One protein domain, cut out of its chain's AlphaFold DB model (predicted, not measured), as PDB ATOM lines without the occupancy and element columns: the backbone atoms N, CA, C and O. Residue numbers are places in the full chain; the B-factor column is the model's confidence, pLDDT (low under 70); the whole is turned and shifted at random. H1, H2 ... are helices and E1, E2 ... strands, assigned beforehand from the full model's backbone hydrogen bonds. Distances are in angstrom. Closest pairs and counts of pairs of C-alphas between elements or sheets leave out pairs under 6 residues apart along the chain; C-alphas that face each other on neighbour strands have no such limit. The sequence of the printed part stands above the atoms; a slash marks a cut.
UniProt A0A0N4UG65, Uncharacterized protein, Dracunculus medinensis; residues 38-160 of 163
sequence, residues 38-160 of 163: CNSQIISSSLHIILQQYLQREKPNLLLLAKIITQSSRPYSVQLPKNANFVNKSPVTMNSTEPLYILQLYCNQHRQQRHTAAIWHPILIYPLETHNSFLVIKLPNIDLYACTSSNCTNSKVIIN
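AT A GLANCE: This is residues 38 to 160 of the 163 residues of an uncharacterized protein of Dracunculus medinensis (UniProt A0A0N4UG65). A strongly twisted sheet of four strands has both helices over one face, H1 across E2 and E3 and H2 along E3 and E4, in two layers, helices on one face of a sheet. The long link of residues 88 to 99 joins the two edge strands, and residues 139 to 160 form a long closing stretch with no named element. The 123 printed residues hold H1, H2, E1, E2, E3 and E4 in chain order; the sheet's order is E1, E4, E3, E2, antiparallel. The class is mixed, with 53 residues, under half, in named elements; the whole is compact, radius of gyration of the C-alphas 15.8 A, spans 45 by 43 by 25 A.

HOW THE PARTS SIT: E3, residues 118 to 127, and E2, residues 100 to 107, form a hairpin, with N 102 and O 123 2.9 A apart. E4, residues 134 to 138, forms a hairpin with E3, with N 126 and O 135 at 2.8 A. E1, residues 84 to 87, is antiparallel to E4, with N 85 and O 136 at 2.9 A. E2, E3 and E4 are a meander, each the antiparallel neighbour of the one before; with E1 they make a Greek key, the first strand beside the fourth. H1, residues 45 to 58, is on the sheet at a height of 9.3 A; its closest C-alpha pair with E2 is His 48 and Tyr 101, 5.1 A. H2, residues 60 to 71, is on the same face at a height of 10.0 A; its closest C-alpha pair with E3 is Thr 70 and Pro 127, 6.8 A. In both helices every O i to N i+4 pair is within hydrogen-bond range.

IN THESE COORDINATES: H1 begins at C-alpha 45 (-35.044, -11.633, 15.687) and is 19.8 A long; H2 is 16.8 A, E3 27.7 A and E2 22.0 A. E4 ends at C-alpha 138 (-23.338, -21.049, 27.441).

THE WHOLE: The C-alphas farthest apart, of Ser 73 and Arg 114, are 48.7 A apart. The printed part has no cut; the links H2 to E1 and E1 to E2 are long. Model confidence is under 70 at residues 94 to 95, 108 to 117 and 143 to 160.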
ATOM      1  N   CYS A  38     -14.686 -19.310  12.304       83.03
ATOM      2  CA  CYS A  38     -14.788 -19.669  13.717       83.03
ATOM      3  C   CYS A  38     -15.016 -18.437  14.605       83.03
ATOM      4  O   CYS A  38     -14.484 -17.360  14.334       83.03
ATOM      5  N   ASN A  39     -15.767 -18.614  15.694       85.04
ATOM      6  CA  ASN A  39     -16.259 -17.548  16.573       85.04
ATOM      7  C   ASN A  39     -17.204 -16.545  15.895       85.04
ATOM      8  O   ASN A  39     -17.496 -15.505  16.488       85.04
ATOM      9  N   SER A  40     -17.701 -16.840  14.688       87.57
ATOM     10  CA  SER A  40     -18.816 -16.092  14.117       87.57
ATOM     11  C   SER A  40     -20.032 -16.197  15.036       87.57
ATOM     12  O   SER A  40     -20.211 -17.176  15.767       87.57
ATOM     13  N   GLN A  41     -20.845 -15.148  15.030       90.61
ATOM     14  CA  GLN A  41     -22.049 -15.055  15.838       90.61
ATOM     15  C   GLN A  41     -23.239 -14.770  14.935       90.61
ATOM     16  O   GLN A  41     -23.156 -13.930  14.038       90.61
ATOM     17  N   ILE A  42     -24.352 -15.439  15.207       88.72
ATOM     18  CA  ILE A  42     -25.634 -15.153  14.579       88.72
ATOM     19  C   ILE A  42     -26.530 -14.504  15.622       88.72
ATOM     20  O   ILE A  42     -26.764 -15.053  16.700       88.72
ATOM     21  N   ILE A  43     -27.036 -13.326  15.268       86.86
ATOM     22  CA  ILE A  43     -27.990 -12.557  16.057       86.86
ATOM     23  C   ILE A  43     -29.103 -12.148  15.102       86.86
ATOM     24  O   ILE A  43     -28.880 -11.373  14.173       86.86
ATOM     25  N   SER A  44     -30.298 -12.693  15.297       84.15
ATOM     26  CA  SER A  44     -31.471 -12.332  14.505       84.15
ATOM     27  C   SER A  44     -32.726 -12.394  15.366       84.15
ATOM     28  O   SER A  44     -32.781 -13.135  16.348       84.15
ATOM     29  N   SER A  45     -33.749 -11.624  14.997       81.68
ATOM     30  CA  SER A  45     -35.044 -11.633  15.687       81.68
ATOM     31  C   SER A  45     -35.678 -13.026  15.695       81.68
ATOM     32  O   SER A  45     -36.207 -13.462  16.712       81.68
ATOM     33  N   SER A  46     -35.571 -13.765  14.593       78.64
ATOM     34  CA  SER A  46     -36.129 -15.117  14.502       78.64
ATOM     35  C   SER A  46     -35.376 -16.119  15.356       78.64
ATOM     36  O   SER A  46     -36.009 -16.937  16.020       78.64
ATOM     37  N   LEU A  47     -34.044 -16.024  15.410       83.47
ATOM     38  CA  LEU A  47     -33.256 -16.835  16.331       83.47
ATOM     39  C   LEU A  47     -33.623 -16.521  17.786       83.47
ATOM     40  O   LEU A  47     -33.802 -17.441  18.581       83.47
ATOM     41  N   HIS A  48     -33.784 -15.236  18.111       85.24
ATOM     42  CA  HIS A  48     -34.207 -14.796  19.435       85.24
ATOM     43  C   HIS A  48     -35.547 -15.426  19.825       85.24
ATOM     44  O   HIS A  48     -35.642 -16.040  20.882       85.24
ATOM     45  N   ILE A  49     -36.558 -15.349  18.952       82.20
ATOM     46  CA  ILE A  49     -37.884 -15.931  19.201       82.20
ATOM     47  C   ILE A  49     -37.792 -17.449  19.405       82.20
ATOM     48  O   ILE A  49     -38.353 -17.964  20.372       82.20
ATOM     49  N   ILE A  50     -37.068 -18.166  18.536       81.61
ATOM     50  CA  ILE A  50     -36.931 -19.631  18.615       81.61
ATOM     51  C   ILE A  50     -36.249 -20.042  19.928       81.61
ATOM     52  O   ILE A  50     -36.766 -20.891  20.656       81.61
ATOM     53  N   LEU A  51     -35.111 -19.422  20.260       85.88
ATOM     54  CA  LEU A  51     -34.362 -19.742  21.477       85.88
ATOM     55  C   LEU A  51     -35.129 -19.360  22.739       85.88
ATOM     56  O   LEU A  51     -35.146 -20.131  23.696       85.88
ATOM     57  N   GLN A  52     -35.793 -18.206  22.745       87.49
ATOM     58  CA  GLN A  52     -36.608 -17.784  23.874       87.49
ATOM     59  C   GLN A  52     -37.758 -18.767  24.119       87.49
ATOM     60  O   GLN A  52     -37.946 -19.193  25.256       87.49
ATOM     61  N   GLN A  53     -38.500 -19.164  23.080       85.05
ATOM     62  CA  GLN A  53     -39.587 -20.142  23.210       85.05
ATOM     63  C   GLN A  53     -39.076 -21.489  23.725       85.05
ATOM     64  O   GLN A  53     -39.660 -22.059  24.649       85.05
ATOM     65  N   TYR A  54     -37.963 -21.976  23.168       84.88
ATOM     66  CA  TYR A  54     -37.321 -23.201  23.633       84.88
ATOM     67  C   TYR A  54     -36.943 -23.097  25.117       84.88
ATOM     68  O   TYR A  54     -37.302 -23.963  25.909       84.88
ATOM     69  N   LEU A  55     -36.272 -22.020  25.529       88.65
ATOM     70  CA  LEU A  55     -35.803 -21.858  26.906       88.65
ATOM     71  C   LEU A  55     -36.939 -21.629  27.899       88.65
ATOM     72  O   LEU A  55     -36.861 -22.115  29.023       88.65
ATOM     73  N   GLN A  56     -38.000 -20.930  27.505       88.73
ATOM     74  CA  GLN A  56     -39.193 -20.778  28.338       88.73
ATOM     75  C   GLN A  56     -39.863 -22.125  28.609       88.73
ATOM     76  O   GLN A  56     -40.358 -22.346  29.712       88.73
ATOM     77  N   ARG A  57     -39.843 -23.032  27.630       86.48
ATOM     78  CA  ARG A  57     -40.405 -24.376  27.767       86.48
ATOM     79  C   ARG A  57     -39.484 -25.319  28.542       86.48
ATOM     80  O   ARG A  57     -39.918 -25.953  29.496       86.48
ATOM     81  N   GLU A  58     -38.220 -25.403  28.142       86.33
ATOM     82  CA  GLU A  58     -37.292 -26.447  28.597       86.33
ATOM     83  C   GLU A  58     -36.431 -26.016  29.794       86.33
ATOM     84  O   GLU A  58     -35.908 -26.853  30.533       86.33
ATOM     85  N   LYS A  59     -36.233 -24.705  29.993       89.34
ATOM     86  CA  LYS A  59     -35.338 -24.135  31.016       89.34
ATOM     87  C   LYS A  59     -35.924 -22.890  31.723       89.34
ATOM     88  O   LYS A  59     -35.172 -21.940  31.965       89.34
ATOM     89  N   PRO A  60     -37.207 -22.861  32.143       92.33
ATOM     90  CA  PRO A  60     -37.814 -21.662  32.741       92.33
ATOM     91  C   PRO A  60     -37.079 -21.182  34.003       92.33
ATOM     92  O   PRO A  60     -36.864 -19.985  34.185       92.33
ATOM     93  N   ASN A  61     -36.611 -22.114  34.840       93.22
ATOM     94  CA  ASN A  61     -35.859 -21.791  36.055       93.22
ATOM     95  C   ASN A  61     -34.520 -21.109  35.751       93.22
ATOM     96  O   ASN A  61     -34.095 -20.243  36.510       93.22
ATOM     97  N   LEU A  62     -33.863 -21.462  34.639       92.16
ATOM     98  CA  LEU A  62     -32.617 -20.814  34.231       92.16
ATOM     99  C   LEU A  62     -32.867 -19.347  33.874       92.16
ATOM    100  O   LEU A  62     -32.114 -18.484  34.315       92.16
ATOM    101  N   LEU A  63     -33.935 -19.068  33.118       92.77
ATOM    102  CA  LEU A  63     -34.318 -17.701  32.752       92.77
ATOM    103  C   LEU A  63     -34.667 -16.866  33.987       92.77
ATOM    104  O   LEU A  63     -34.243 -15.715  34.098       92.77
ATOM    105  N   LEU A  64     -35.406 -17.455  34.932       93.28
ATOM    106  CA  LEU A  64     -35.757 -16.794  36.186       93.28
ATOM    107  C   LEU A  64     -34.511 -16.477  37.021       93.28
ATOM    108  O   LEU A  64     -34.350 -15.345  37.471       93.28
ATOM    109  N   LEU A  65     -33.612 -17.448  37.198       92.43
ATOM    110  CA  LEU A  65     -32.371 -17.252  37.946       92.43
ATOM    111  C   LEU A  65     -31.468 -16.210  37.288       92.43
ATOM    112  O   LEU A  65     -30.963 -15.337  37.987       92.43
ATOM    113  N   ALA A  66     -31.300 -16.258  35.963       93.98
ATOM    114  CA  ALA A  66     -30.522 -15.263  35.230       93.98
ATOM    115  C   ALA A  66     -31.054 -13.849  35.495       93.98
ATOM    116  O   ALA A  66     -30.278 -12.971  35.868       93.98
ATOM    117  N   LYS A  67     -32.379 -13.665  35.416       93.45
ATOM    118  CA  LYS A  67     -33.035 -12.389  35.716       93.45
ATOM    119  C   LYS A  67     -32.812 -11.936  37.163       93.45
ATOM    120  O   LYS A  67     -32.454 -10.786  37.386       93.45
ATOM    121  N   ILE A  68     -32.983 -12.822  38.147       92.84
ATOM    122  CA  ILE A  68     -32.759 -12.490  39.567       92.84
ATOM    123  C   ILE A  68     -31.308 -12.055  39.801       92.84
ATOM    124  O   ILE A  68     -31.058 -11.070  40.494       92.84
ATOM    125  N   ILE A  69     -30.346 -12.770  39.213       92.98
ATOM    126  CA  ILE A  69     -28.923 -12.449  39.343       92.98
ATOM    127  C   ILE A  69     -28.635 -11.072  38.745       92.98
ATOM    128  O   ILE A  69     -27.992 -10.259  39.403       92.98
ATOM    129  N   THR A  70     -29.120 -10.781  37.536       92.87
ATOM    130  CA  THR A  70     -28.816  -9.518  36.841       92.87
ATOM    131  C   THR A  70     -29.497  -8.297  37.452       92.87
ATOM    132  O   THR A  70     -29.035  -7.177  37.235       92.87
ATOM    133  N   GLN A  71     -30.557  -8.517  38.234       92.07
ATOM    134  CA  GLN A  71     -31.280  -7.498  39.005       92.07
ATOM    135  C   GLN A  71     -30.761  -7.338  40.441       92.07
ATOM    136  O   GLN A  71     -31.139  -6.405  41.148       92.07
ATOM    137  N   SER A  72     -29.892  -8.241  40.899       89.97
ATOM    138  CA  SER A  72     -29.300  -8.163  42.231       89.97
ATOM    139  C   SER A  72     -28.403  -6.931  42.364       89.97
ATOM    140  O   SER A  72     -27.687  -6.549  41.440       89.97
ATOM    141  N   SER A  73     -28.368  -6.345  43.562       88.20
ATOM    142  CA  SER A  73     -27.400  -5.296  43.906       88.20
ATOM    143  C   SER A  73     -25.970  -5.828  44.056       88.20
ATOM    144  O   SER A  73     -25.019  -5.051  44.032       88.20
ATOM    145  N   ARG A  74     -25.795  -7.150  44.212       88.56
ATOM    146  CA  ARG A  74     -24.490  -7.816  44.367       88.56
ATOM    147  C   ARG A  74     -24.385  -9.051  43.462       88.56
ATOM    148  O   ARG A  74     -24.207 -10.161  43.970       88.56
ATOM    149  N   PRO A  75     -24.471  -8.899  42.132       88.85
ATOM    150  CA  PRO A  75     -24.520 -10.038  41.214       88.85
ATOM    151  C   PRO A  75     -23.278 -10.935  41.329       88.85
ATOM    152  O   PRO A  75     -23.394 -12.156  41.358       88.85
ATOM    153  N   TYR A  76     -22.101 -10.335  41.517       89.03
ATOM    154  CA  TYR A  76     -20.818 -11.035  41.655       89.03
ATOM    155  C   TYR A  76     -20.663 -11.854  42.942       89.03
ATOM    156  O   TYR A  76     -19.715 -12.625  43.058       89.03
ATOM    157  N   SER A  77     -21.562 -11.688  43.915       89.05
ATOM    158  CA  SER A  77     -21.559 -12.517  45.129       89.05
ATOM    159  C   SER A  77     -22.239 -13.871  44.919       89.05
ATOM    160  O   SER A  77     -22.096 -14.770  45.745       89.05
ATOM    161  N   VAL A  78     -22.973 -14.028  43.812       88.55
ATOM    162  CA  VAL A  78     -23.665 -15.266  43.470       88.55
ATOM    163  C   VAL A  78     -22.688 -16.237  42.820       88.55
ATOM    164  O   VAL A  78     -22.000 -15.903  41.855       88.55
ATOM    165  N   GLN A  79     -22.667 -17.472  43.313       90.42
ATOM    166  CA  GLN A  79     -21.939 -18.550  42.662       90.42
ATOM    167  C   GLN A  79     -22.636 -18.930  41.350       90.42
ATOM    168  O   GLN A  79     -23.773 -19.402  41.347       90.42
ATOM    169  N   LEU A  80     -21.942 -18.727  40.231       91.70
ATOM    170  CA  LEU A  80     -22.444 -19.080  38.909       91.70
ATOM    171  C   LEU A  80     -22.230 -20.570  38.597       91.70
ATOM    172  O   LEU A  80     -21.262 -21.175  39.072       91.70
ATOM    173  N   PRO A  81     -23.098 -21.181  37.771       88.79
ATOM    174  CA  PRO A  81     -22.837 -22.512  37.238       88.79
ATOM    175  C   PRO A  81     -21.618 -22.487  36.299       88.79
ATOM    176  O   PRO A  81     -21.275 -21.453  35.733       88.79
ATOM    177  N   LYS A  82     -20.974 -23.644  36.087       90.76
ATOM    178  CA  LYS A  82     -19.710 -23.761  35.320       90.76
ATOM    179  C   LYS A  82     -19.767 -23.202  33.893       90.76
ATOM    180  O   LYS A  82     -18.740 -22.871  33.314       90.76
ATOM    181  N   ASN A  83     -20.956 -23.158  33.307       91.87
ATOM    182  CA  ASN A  83     -21.215 -22.682  31.955       91.87
ATOM    183  C   ASN A  83     -21.595 -21.193  31.896       91.87
ATOM    184  O   ASN A  83     -21.914 -20.705  30.814       91.87
ATOM    185  N   ALA A  84     -21.579 -20.474  33.020       95.13
ATOM    186  CA  ALA A  84     -21.908 -19.059  33.088       95.13
ATOM    187  C   ALA A  84     -20.757 -18.241  33.672       95.13
ATOM    188  O   ALA A  84     -20.099 -18.676  34.610       95.13
ATOM    189  N   ASN A  85     -20.542 -17.042  33.137       95.29
ATOM    190  CA  ASN A  85     -19.528 -16.106  33.612       95.29
ATOM    191  C   ASN A  85     -20.020 -14.664  33.478       95.29
ATOM    192  O   ASN A  85     -20.821 -14.354  32.595       95.29
ATOM    193  N   PHE A  86     -19.485 -13.771  34.306       94.18
ATOM    194  CA  PHE A  86     -19.632 -12.334  34.099       94.18
ATOM    195  C   PHE A  86     -18.525 -11.807  33.183       94.18
ATOM    196  O   PHE A  86     -17.364 -12.195  33.314       94.18
ATOM    197  N   VAL A  87     -18.870 -10.895  32.274       92.38
ATOM    198  CA  VAL A  87     -17.919 -10.207  31.390       92.38
ATOM    199  C   VAL A  87     -18.164  -8.700  31.410       92.38
ATOM    200  O   VAL A  87     -19.303  -8.245  31.402       92.38
ATOM    201  N   ASN A  88     -17.092  -7.906  31.409       88.31
ATOM    202  CA  ASN A  88     -17.177  -6.437  31.487       88.31
ATOM    203  C   ASN A  88     -17.273  -5.756  30.112       88.31
ATOM    204  O   ASN A  88     -17.336  -4.535  30.018       88.31
ATOM    205  N   LYS A  89     -17.218  -6.531  29.029       83.73
ATOM    206  CA  LYS A  89     -17.390  -6.047  27.659       83.73
ATOM    207  C   LYS A  89     -18.546  -6.805  27.043       83.73
ATOM    208  O   LYS A  89     -18.643  -8.013  27.260       83.73
ATOM    209  N   SER A  90     -19.383  -6.108  26.277       77.59
ATOM    210  CA  SER A  90     -20.443  -6.784  25.537       77.59
ATOM    211  C   SER A  90     -19.804  -7.846  24.636       77.59
ATOM    212  O   SER A  90     -18.901  -7.516  23.861       77.59
ATOM    213  N   PRO A  91     -20.216  -9.119  24.741       76.98
ATOM    214  CA  PRO A  91     -19.702 -10.184  23.883       76.98
ATOM    215  C   PRO A  91     -20.189 -10.052  22.433       76.98
ATOM    216  O   PRO A  91     -19.739 -10.803  21.570       76.98
ATOM    217  N   VAL A  92     -21.105  -9.117  22.176       80.27
ATOM    218  CA  VAL A  92     -21.686  -8.802  20.874       80.27
ATOM    219  C   VAL A  92     -21.567  -7.302  20.613       80.27
ATOM    220  O   VAL A  92     -21.577  -6.493  21.539       80.27
ATOM    221  N   THR A  93     -21.485  -6.897  19.350       73.14
ATOM    222  CA  THR A  93     -21.382  -5.474  18.971       73.14
ATOM    223  C   THR A  93     -22.643  -4.662  19.278       73.14
ATOM    224  O   THR A  93     -22.587  -3.436  19.324       73.14
ATOM    225  N   MET A  94     -23.776  -5.328  19.499       67.46
ATOM    226  CA  MET A  94     -25.060  -4.691  19.766       67.46
ATOM    227  C   MET A  94     -25.247  -4.431  21.266       67.46
ATOM    228  O   MET A  94     -25.284  -5.363  22.066       67.46
ATOM    229  N   ASN A  95     -25.411  -3.163  21.645       68.49
ATOM    230  CA  ASN A  95     -25.824  -2.797  22.998       68.49
ATOM    231  C   ASN A  95     -27.331  -3.046  23.140       68.49
ATOM    232  O   ASN A  95     -28.127  -2.432  22.433       68.49
ATOM    233  N   SER A  96     -27.712  -3.939  24.049       74.55
ATOM    234  CA  SER A  96     -29.107  -4.238  24.374       74.55
ATOM    235  C   SER A  96     -29.323  -4.100  25.874       74.55
ATOM    236  O   SER A  96     -28.492  -4.548  26.663       74.55
ATOM    237  N   THR A  97     -30.444  -3.490  26.260       82.89
ATOM    238  CA  THR A  97     -30.947  -3.486  27.645       82.89
ATOM    239  C   THR A  97     -31.750  -4.743  27.966       82.89
ATOM    240  O   THR A  97     -32.049  -5.007  29.125       82.89
ATOM    241  N   GLU A  98     -32.096  -5.526  26.947       88.11
ATOM    242  CA  GLU A  98     -32.811  -6.789  27.077       88.11
ATOM    243  C   GLU A  98     -31.869  -7.981  26.871       88.11
ATOM    244  O   GLU A  98     -30.832  -7.841  26.207       88.11
ATOM    245  N   PRO A  99     -32.221  -9.166  27.401       90.68
ATOM    246  CA  PRO A  99     -31.452 -10.378  27.172       90.68
ATOM    247  C   PRO A  99     -31.315 -10.687  25.683       90.68
ATOM    248  O   PRO A  99     -32.279 -10.592  24.928       90.68
ATOM    249  N   LEU A 100     -30.128 -11.101  25.258       91.36
ATOM    250  CA  LEU A 100     -29.858 -11.522  23.890       91.36
ATOM    251  C   LEU A 100     -29.653 -13.033  23.835       91.36
ATOM    252  O   LEU A 100     -28.897 -13.599  24.625       91.36
ATOM    253  N   TYR A 101     -30.294 -13.661  22.854       91.08
ATOM    254  CA  TYR A 101     -30.113 -15.069  22.521       91.08
ATOM    255  C   TYR A 101     -29.382 -15.145  21.186       91.08
ATOM    256  O   TYR A 101     -29.880 -14.651  20.171       91.08
ATOM    257  N   ILE A 102     -28.190 -15.730  21.199       91.36
ATOM    258  CA  ILE A 102     -27.310 -15.794  20.031       91.36
ATOM    259  C   ILE A 102     -26.839 -17.227  19.801       91.36
ATOM    260  O   ILE A 102     -26.864 -18.053  20.715       91.36
ATOM    261  N   LEU A 103     -26.349 -17.500  18.597       90.23
ATOM    262  CA  LEU A 103     -25.546 -18.685  18.308       90.23
ATOM    263  C   LEU A 103     -24.113 -18.248  18.036       90.23
ATOM    264  O   LEU A 103     -23.898 -17.242  17.363       90.23
ATOM    265  N   GLN A 104     -23.139 -18.996  18.545       90.18
ATOM    266  CA  GLN A 104     -21.723 -18.784  18.255       90.18
ATOM    267  C   GLN A 104     -21.103 -20.066  17.710       90.18
ATOM    268  O   GLN A 104     -21.291 -21.132  18.295       90.18
ATOM    269  N   LEU A 105     -20.349 -19.958  16.617       84.74
ATOM    270  CA  LEU A 105     -19.686 -21.095  15.991       84.74
ATOM    271  C   LEU A 105     -18.376 -21.418  16.707       84.74
ATOM    272  O   LEU A 105     -17.467 -20.588  16.778       84.74
ATOM    273  N   TYR A 106     -18.248 -22.648  17.179       82.99
ATOM    274  CA  TYR A 106     -17.025 -23.195  17.744       82.99
ATOM    275  C   TYR A 106     -16.455 -24.222  16.777       82.99
ATOM    276  O   TYR A 106     -17.092 -25.223  16.474       82.99
ATOM    277  N   CYS A 107     -15.241 -23.982  16.295       78.24
ATOM    278  CA  CYS A 107     -14.529 -24.950  15.474       78.24
ATOM    279  C   CYS A 107     -13.570 -25.740  16.352       78.24
ATOM    280  O   CYS A 107     -12.702 -25.150  17.004       78.24
ATOM    281  N   ASN A 108     -13.670 -27.065  16.334       69.58
ATOM    282  CA  ASN A 108     -12.659 -27.892  16.969       69.58
ATOM    283  C   ASN A 108     -11.341 -27.802  16.176       69.58
ATOM    284  O   ASN A 108     -11.249 -28.266  15.042       69.58
ATOM    285  N   GLN A 109     -10.311 -27.185  16.763       60.37
ATOM    286  CA  GLN A 109      -8.984 -27.055  16.150       60.37
ATOM    287  C   GLN A 109      -8.104 -28.302  16.320       60.37
ATOM    288  O   GLN A 109      -6.915 -28.244  15.991       60.37
ATOM    289  N   HIS A 110      -8.625 -29.425  16.831       54.45
ATOM    290  CA  HIS A 110      -7.855 -30.666  16.891       54.45
ATOM    291  C   HIS A 110      -7.492 -31.132  15.474       54.45
ATOM    292  O   HIS A 110      -8.229 -31.858  14.811       54.45
ATOM    293  N   ARG A 111      -6.291 -30.723  15.036       51.13
ATOM    294  CA  ARG A 111      -5.683 -30.913  13.706       51.13
ATOM    295  C   ARG A 111      -5.565 -32.370  13.235       51.13
ATOM    296  O   ARG A 111      -4.980 -32.617  12.187       51.13
ATOM    297  N   GLN A 112      -6.042 -33.338  14.009       51.23
ATOM    298  CA  GLN A 112      -5.914 -34.760  13.702       51.23
ATOM    299  C   GLN A 112      -7.155 -35.351  13.031       51.23
ATOM    300  O   GLN A 112      -7.051 -36.411  12.419       51.23
ATOM    301  N   GLN A 113      -8.304 -34.675  13.074       46.58
ATOM    302  CA  GLN A 113      -9.503 -35.138  12.381       46.58
ATOM    303  C   GLN A 113      -9.749 -34.244  11.163       46.58
ATOM    304  O   GLN A 113      -9.898 -33.033  11.286       46.58
ATOM    305  N   ARG A 114      -9.770 -34.839   9.959       48.76
ATOM    306  CA  ARG A 114     -10.026 -34.141   8.677       48.76
ATOM    307  C   ARG A 114     -11.407 -33.478   8.595       48.76
ATOM    308  O   ARG A 114     -11.696 -32.804   7.613       48.76
ATOM    309  N   HIS A 115     -12.236 -33.658   9.613       46.77
ATOM    310  CA  HIS A 115     -13.496 -32.970   9.782       46.77
ATOM    311  C   HIS A 115     -13.347 -32.063  11.000       46.77
ATOM    312  O   HIS A 115     -13.411 -32.518  12.139       46.77
ATOM    313  N   THR A 116     -13.097 -30.777  10.766       52.64
ATOM    314  CA  THR A 116     -13.338 -29.751  11.781       52.64
ATOM    315  C   THR A 116     -14.828 -29.784  12.094       52.64
ATOM    316  O   THR A 116     -15.620 -29.261  11.312       52.64
ATOM    317  N   ALA A 117     -15.223 -30.434  13.190       66.40
ATOM    318  CA  ALA A 117     -16.584 -30.319  13.699       66.40
ATOM    319  C   ALA A 117     -16.784 -28.851  14.100       66.40
ATOM    320  O   ALA A 117     -16.161 -28.351  15.044       66.40
ATOM    321  N   ALA A 118     -17.540 -28.130  13.279       75.58
ATOM    322  CA  ALA A 118     -17.931 -26.757  13.521       75.58
ATOM    323  C   ALA A 118     -19.328 -26.808  14.142       75.58
ATOM    324  O   ALA A 118     -20.274 -27.273  13.509       75.58
ATOM    325  N   ILE A 119     -19.431 -26.394  15.402       81.05
ATOM    326  CA  ILE A 119     -20.622 -26.578  16.227       81.05
ATOM    327  C   ILE A 119     -21.151 -25.212  16.628       81.05
ATOM    328  O   ILE A 119     -20.438 -24.391  17.210       81.05
ATOM    329  N   TRP A 120     -22.415 -24.961  16.322       84.14
ATOM    330  CA  TRP A 120     -23.112 -23.768  16.773       84.14
ATOM    331  C   TRP A 120     -23.612 -23.978  18.202       84.14
ATOM    332  O   TRP A 120     -24.457 -24.827  18.458       84.14
ATOM    333  N   HIS A 121     -23.109 -23.176  19.135       87.22
ATOM    334  CA  HIS A 121     -23.554 -23.202  20.524       87.22
ATOM    335  C   HIS A 121     -24.496 -22.034  20.822       87.22
ATOM    336  O   HIS A 121     -24.150 -20.886  20.511       87.22
ATOM    337  N   PRO A 122     -25.636 -22.276  21.490       91.37
ATOM    338  CA  PRO A 122     -26.495 -21.207  21.963       91.37
ATOM    339  C   PRO A 122     -25.892 -20.519  23.181       91.37
ATOM    340  O   PRO A 122     -25.404 -21.152  24.121       91.37
ATOM    341  N   ILE A 123     -25.939 -19.193  23.168       92.86
ATOM    342  CA  ILE A 123     -25.442 -18.353  24.249       92.86
ATOM    343  C   ILE A 123     -26.524 -17.352  24.618       92.86
ATOM    344  O   ILE A 123     -27.140 -16.713  23.765       92.86
ATOM    345  N   LEU A 124     -26.725 -17.225  25.920       93.89
ATOM    346  CA  LEU A 124     -27.635 -16.280  26.525       93.89
ATOM    347  C   LEU A 124     -26.836 -15.177  27.209       93.89
ATOM    348  O   LEU A 124     -25.948 -15.457  28.013       93.89
ATOM    349  N   ILE A 125     -27.143 -13.929  26.880       94.23
ATOM    350  CA  ILE A 125     -26.430 -12.755  27.375       94.23
ATOM    351  C   ILE A 125     -27.443 -11.856  28.064       94.23
ATOM    352  O   ILE A 125     -28.359 -11.361  27.418       94.23
ATOM    353  N   TYR A 126     -27.276 -11.624  29.361       93.80
ATOM    354  CA  TYR A 126     -28.084 -10.668  30.110       93.80
ATOM    355  C   TYR A 126     -27.232  -9.454  30.478       93.80
ATOM    356  O   TYR A 126     -26.189  -9.636  31.113       93.80
ATOM    357  N   PRO A 127     -27.656  -8.226  30.143       92.40
ATOM    358  CA  PRO A 127     -27.053  -7.038  30.730       92.40
ATOM    359  C   PRO A 127     -27.352  -6.997  32.234       92.40
ATOM    360  O   PRO A 127     -28.451  -7.342  32.670       92.40
ATOM    361  N   LEU A 128     -26.370  -6.596  33.041       92.02
ATOM    362  CA  LEU A 128     -26.599  -6.303  34.455       92.02
ATOM    363  C   LEU A 128     -27.194  -4.897  34.565       92.02
ATOM    364  O   LEU A 128     -26.619  -3.943  34.054       92.02
ATOM    365  N   GLU A 129     -28.323  -4.747  35.259       86.31
ATOM    366  CA  GLU A 129     -29.043  -3.461  35.312       86.31
ATOM    367  C   GLU A 129     -28.249  -2.364  36.042       86.31
ATOM    368  O   GLU A 129     -28.401  -1.176  35.771       86.31
ATOM    369  N   THR A 130     -27.377  -2.761  36.969       80.55
ATOM    370  CA  THR A 130     -26.643  -1.861  37.871       80.55
ATOM    371  C   THR A 130     -25.161  -1.707  37.524       80.55
ATOM    372  O   THR A 130     -24.455  -0.948  38.184       80.55
ATOM    373  N   HIS A 131     -24.663  -2.425  36.513       78.71
ATOM    374  CA  HIS A 131     -23.237  -2.504  36.190       78.71
ATOM    375  C   HIS A 131     -23.026  -2.524  34.673       78.71
ATOM    376  O   HIS A 131     -23.789  -3.153  33.951       78.71
ATOM    377  N   ASN A 132     -21.933  -1.938  34.177       85.66
ATOM    378  CA  ASN A 132     -21.554  -2.044  32.761       85.66
ATOM    379  C   ASN A 132     -20.905  -3.410  32.459       85.66
ATOM    380  O   ASN A 132     -19.707  -3.517  32.204       85.66
ATOM    381  N   SER A 133     -21.687  -4.474  32.604       90.77
ATOM    382  CA  SER A 133     -21.240  -5.860  32.493       90.77
ATOM    383  C   SER A 133     -22.406  -6.773  32.131       90.77
ATOM    384  O   SER A 133     -23.569  -6.378  32.196       90.77
ATOM    385  N   PHE A 134     -22.085  -8.003  31.751       93.52
ATOM    386  CA  PHE A 134     -23.042  -8.959  31.221       93.52
ATOM    387  C   PHE A 134     -22.857 -10.314  31.889       93.52
ATOM    388  O   PHE A 134     -21.730 -10.773  32.077       93.52
ATOM    389  N   LEU A 135     -23.963 -10.976  32.210       94.94
ATOM    390  CA  LEU A 135     -23.991 -12.394  32.528       94.94
ATOM    391  C   LEU A 135     -24.086 -13.165  31.211       94.94
ATOM    392  O   LEU A 135     -25.053 -13.012  30.468       94.94
ATOM    393  N   VAL A 136     -23.089 -13.992  30.925       95.34
ATOM    394  CA  VAL A 136     -23.025 -14.818  29.716       95.34
ATOM    395  C   VAL A 136     -23.161 -16.272  30.119       95.34
ATOM    396  O   VAL A 136     -22.337 -16.777  30.878       95.34
ATOM    397  N   ILE A 137     -24.177 -16.949  29.597       95.26
ATOM    398  CA  ILE A 137     -24.490 -18.346  29.884       95.26
ATOM    399  C   ILE A 137     -24.386 -19.136  28.584       95.26
ATOM    400  O   ILE A 137     -25.149 -18.914  27.646       95.26
ATOM    401  N   LYS A 138     -23.450 -20.083  28.534       92.54
ATOM    402  CA  LYS A 138     -23.338 -21.049  27.441       92.54
ATOM    403  C   LYS A 138     -24.341 -22.166  27.666       92.54
ATOM    404  O   LYS A 138     -24.301 -22.839  28.695       92.54
ATOM    405  N   LEU A 139     -25.253 -22.357  26.731       89.97
ATOM    406  CA  LEU A 139     -26.234 -23.428  26.803       89.97
ATOM    407  C   LEU A 139     -25.616 -24.720  26.248       89.97
ATOM    408  O   LEU A 139     -24.680 -24.656  25.444       89.97
ATOM    409  N   PRO A 140     -26.083 -25.898  26.698       84.72
ATOM    410  CA  PRO A 140     -25.722 -27.148  26.037       84.72
ATOM    411  C   PRO A 140     -26.155 -27.115  24.564       84.72
ATOM    412  O   PRO A 140     -26.963 -26.271  24.171       84.72
ATOM    413  N   ASN A 141     -25.640 -28.046  23.762       78.14
ATOM    414  CA  ASN A 141     -26.172 -28.284  22.420       78.14
ATOM    415  C   ASN A 141     -27.662 -28.634  22.538       78.14
ATOM    416  O   ASN A 141     -28.054 -29.405  23.418       78.14
ATOM    417  N   ILE A 142     -28.496 -28.007  21.710       72.52
ATOM    418  CA  ILE A 142     -29.951 -28.202  21.701       72.52
ATOM    419  C   ILE A 142     -30.428 -28.382  20.271       72.52
ATOM    420  O   ILE A 142     -30.042 -27.616  19.403       72.52
ATOM    421  N   ASP A 143     -31.334 -29.312  20.014       65.16
ATOM    422  CA  ASP A 143     -31.939 -29.373  18.689       65.16
ATOM    423  C   ASP A 143     -32.943 -28.225  18.545       65.16
ATOM    424  O   ASP A 143     -33.955 -28.162  19.254       65.16
ATOM    425  N   LEU A 144     -32.665 -27.277  17.646       57.62
ATOM    426  CA  LEU A 144     -33.613 -26.202  17.359       57.62
ATOM    427  C   LEU A 144     -34.656 -26.714  16.365       57.62
ATOM    428  O   LEU A 144     -34.351 -26.966  15.200       57.62
ATOM    429  N   TYR A 145     -35.900 -26.843  16.829       51.64
ATOM    430  CA  TYR A 145     -37.044 -27.209  15.998       51.64
ATOM    431  C   TYR A 145     -37.799 -25.948  15.562       51.64
ATOM    432  O   TYR A 145     -38.486 -25.323  16.365       51.64
ATOM    433  N   ALA A 146     -37.742 -25.593  14.276       46.63
ATOM    434  CA  ALA A 146     -38.472 -24.428  13.750       46.63
ATOM    435  C   ALA A 146     -40.014 -24.607  13.723       46.63
ATOM    436  O   ALA A 146     -40.755 -23.648  13.503       46.63
ATOM    437  N   CYS A 147     -40.519 -25.823  13.972       44.27
ATOM    438  CA  CYS A 147     -41.929 -26.195  13.799       44.27
ATOM    439  C   CYS A 147     -42.928 -25.544  14.765       44.27
ATOM    440  O   CYS A 147     -44.127 -25.728  14.575       44.27
ATOM    441  N   THR A 148     -42.492 -24.819  15.798       38.86
ATOM    442  CA  THR A 148     -43.423 -24.154  16.731       38.86
ATOM    443  C   THR A 148     -43.921 -22.799  16.231       38.86
ATOM    444  O   THR A 148     -44.842 -22.239  16.822       38.86
ATOM    445  N   SER A 149     -43.362 -22.263  15.142       40.18
ATOM    446  CA  SER A 149     -43.908 -21.069  14.493       40.18
ATOM    447  C   SER A 149     -45.134 -21.435  13.656       40.18
ATOM    448  O   SER A 149     -45.070 -22.338  12.825       40.18
ATOM    449  N   SER A 150     -46.236 -20.690  13.806       46.75
ATOM    450  CA  SER A 150     -47.469 -20.850  13.012       46.75
ATOM    451  C   SER A 150     -47.255 -20.744  11.495       46.75
ATOM    452  O   SER A 150     -48.126 -21.133  10.724       46.75
ATOM    453  N   ASN A 151     -46.098 -20.231  11.066       42.50
ATOM    454  CA  ASN A 151     -45.719 -20.073   9.664       42.50
ATOM    455  C   ASN A 151     -44.918 -21.268   9.108       42.50
ATOM    456  O   ASN A 151     -44.560 -21.266   7.932       42.50
ATOM    457  N   CYS A 152     -44.618 -22.286   9.923       38.70
ATOM    458  CA  CYS A 152     -43.915 -23.487   9.476       38.70
ATOM    459  C   CYS A 152     -44.909 -24.462   8.818       38.70
ATOM    460  O   CYS A 152     -45.434 -25.366   9.459       38.70
ATOM    461  N   THR A 153     -45.174 -24.286   7.522       44.09
ATOM    462  CA  THR A 153     -45.959 -25.246   6.719       44.09
ATOM    463  C   THR A 153     -45.158 -26.485   6.321       44.09
ATOM    464  O   THR A 153     -45.753 -27.507   5.995       44.09
ATOM    465  N   ASN A 154     -43.824 -26.427   6.395       39.77
ATOM    466  CA  ASN A 154     -42.942 -27.523   6.006       39.77
ATOM    467  C   ASN A 154     -42.202 -28.137   7.202       39.77
ATOM    468  O   ASN A 154     -41.673 -27.457   8.083       39.77
ATOM    469  N   SER A 155     -42.229 -29.467   7.193       36.81
ATOM    470  CA  SER A 155     -41.730 -30.450   8.150       36.81
ATOM    471  C   SER A 155     -40.365 -30.148   8.772       36.81
ATOM    472  O   SER A 155     -39.402 -29.914   8.052       36.81
ATOM    473  N   LYS A 156     -40.287 -30.278  10.105       37.72
ATOM    474  CA  LYS A 156     -39.095 -30.576  10.922       37.72
ATOM    475  C   LYS A 156     -37.766 -30.116  10.311       37.72
ATOM    476  O   LYS A 156     -36.986 -30.944   9.851       37.72
ATOM    477  N   VAL A 157     -37.453 -28.824  10.396       43.27
ATOM    478  CA  VAL A 157     -36.038 -28.438  10.394       43.27
ATOM    479  C   VAL A 157     -35.516 -28.801  11.777       43.27
ATOM    480  O   VAL A 157     -35.739 -28.066  12.736       43.27
ATOM    481  N   ILE A 158     -34.955 -30.003  11.896       45.61
ATOM    482  CA  ILE A 158     -34.172 -30.397  13.060       45.61
ATOM    483  C   ILE A 158     -32.784 -29.820  12.813       45.61
ATOM    484  O   ILE A 158     -32.042 -30.339  11.980       45.61
ATOM    485  N   ILE A 159     -32.452 -28.719  13.479       48.33
ATOM    486  CA  ILE A 159     -31.069 -28.247  13.506       48.33
ATOM    487  C   ILE A 159     -30.355 -29.140  14.518       48.33
ATOM    488  O   ILE A 159     -30.347 -28.839  15.706       48.33
ATOM    489  N   ASN A 160     -29.836 -30.271  14.043       38.57
ATOM    490  CA  ASN A 160     -28.933 -31.103  14.827       38.57
ATOM    491  C   ASN A 160     -27.580 -30.395  14.865       38.57
ATOM    492  O   ASN A 160     -26.957 -30.186  13.820       38.57
TER     493      ASN A 160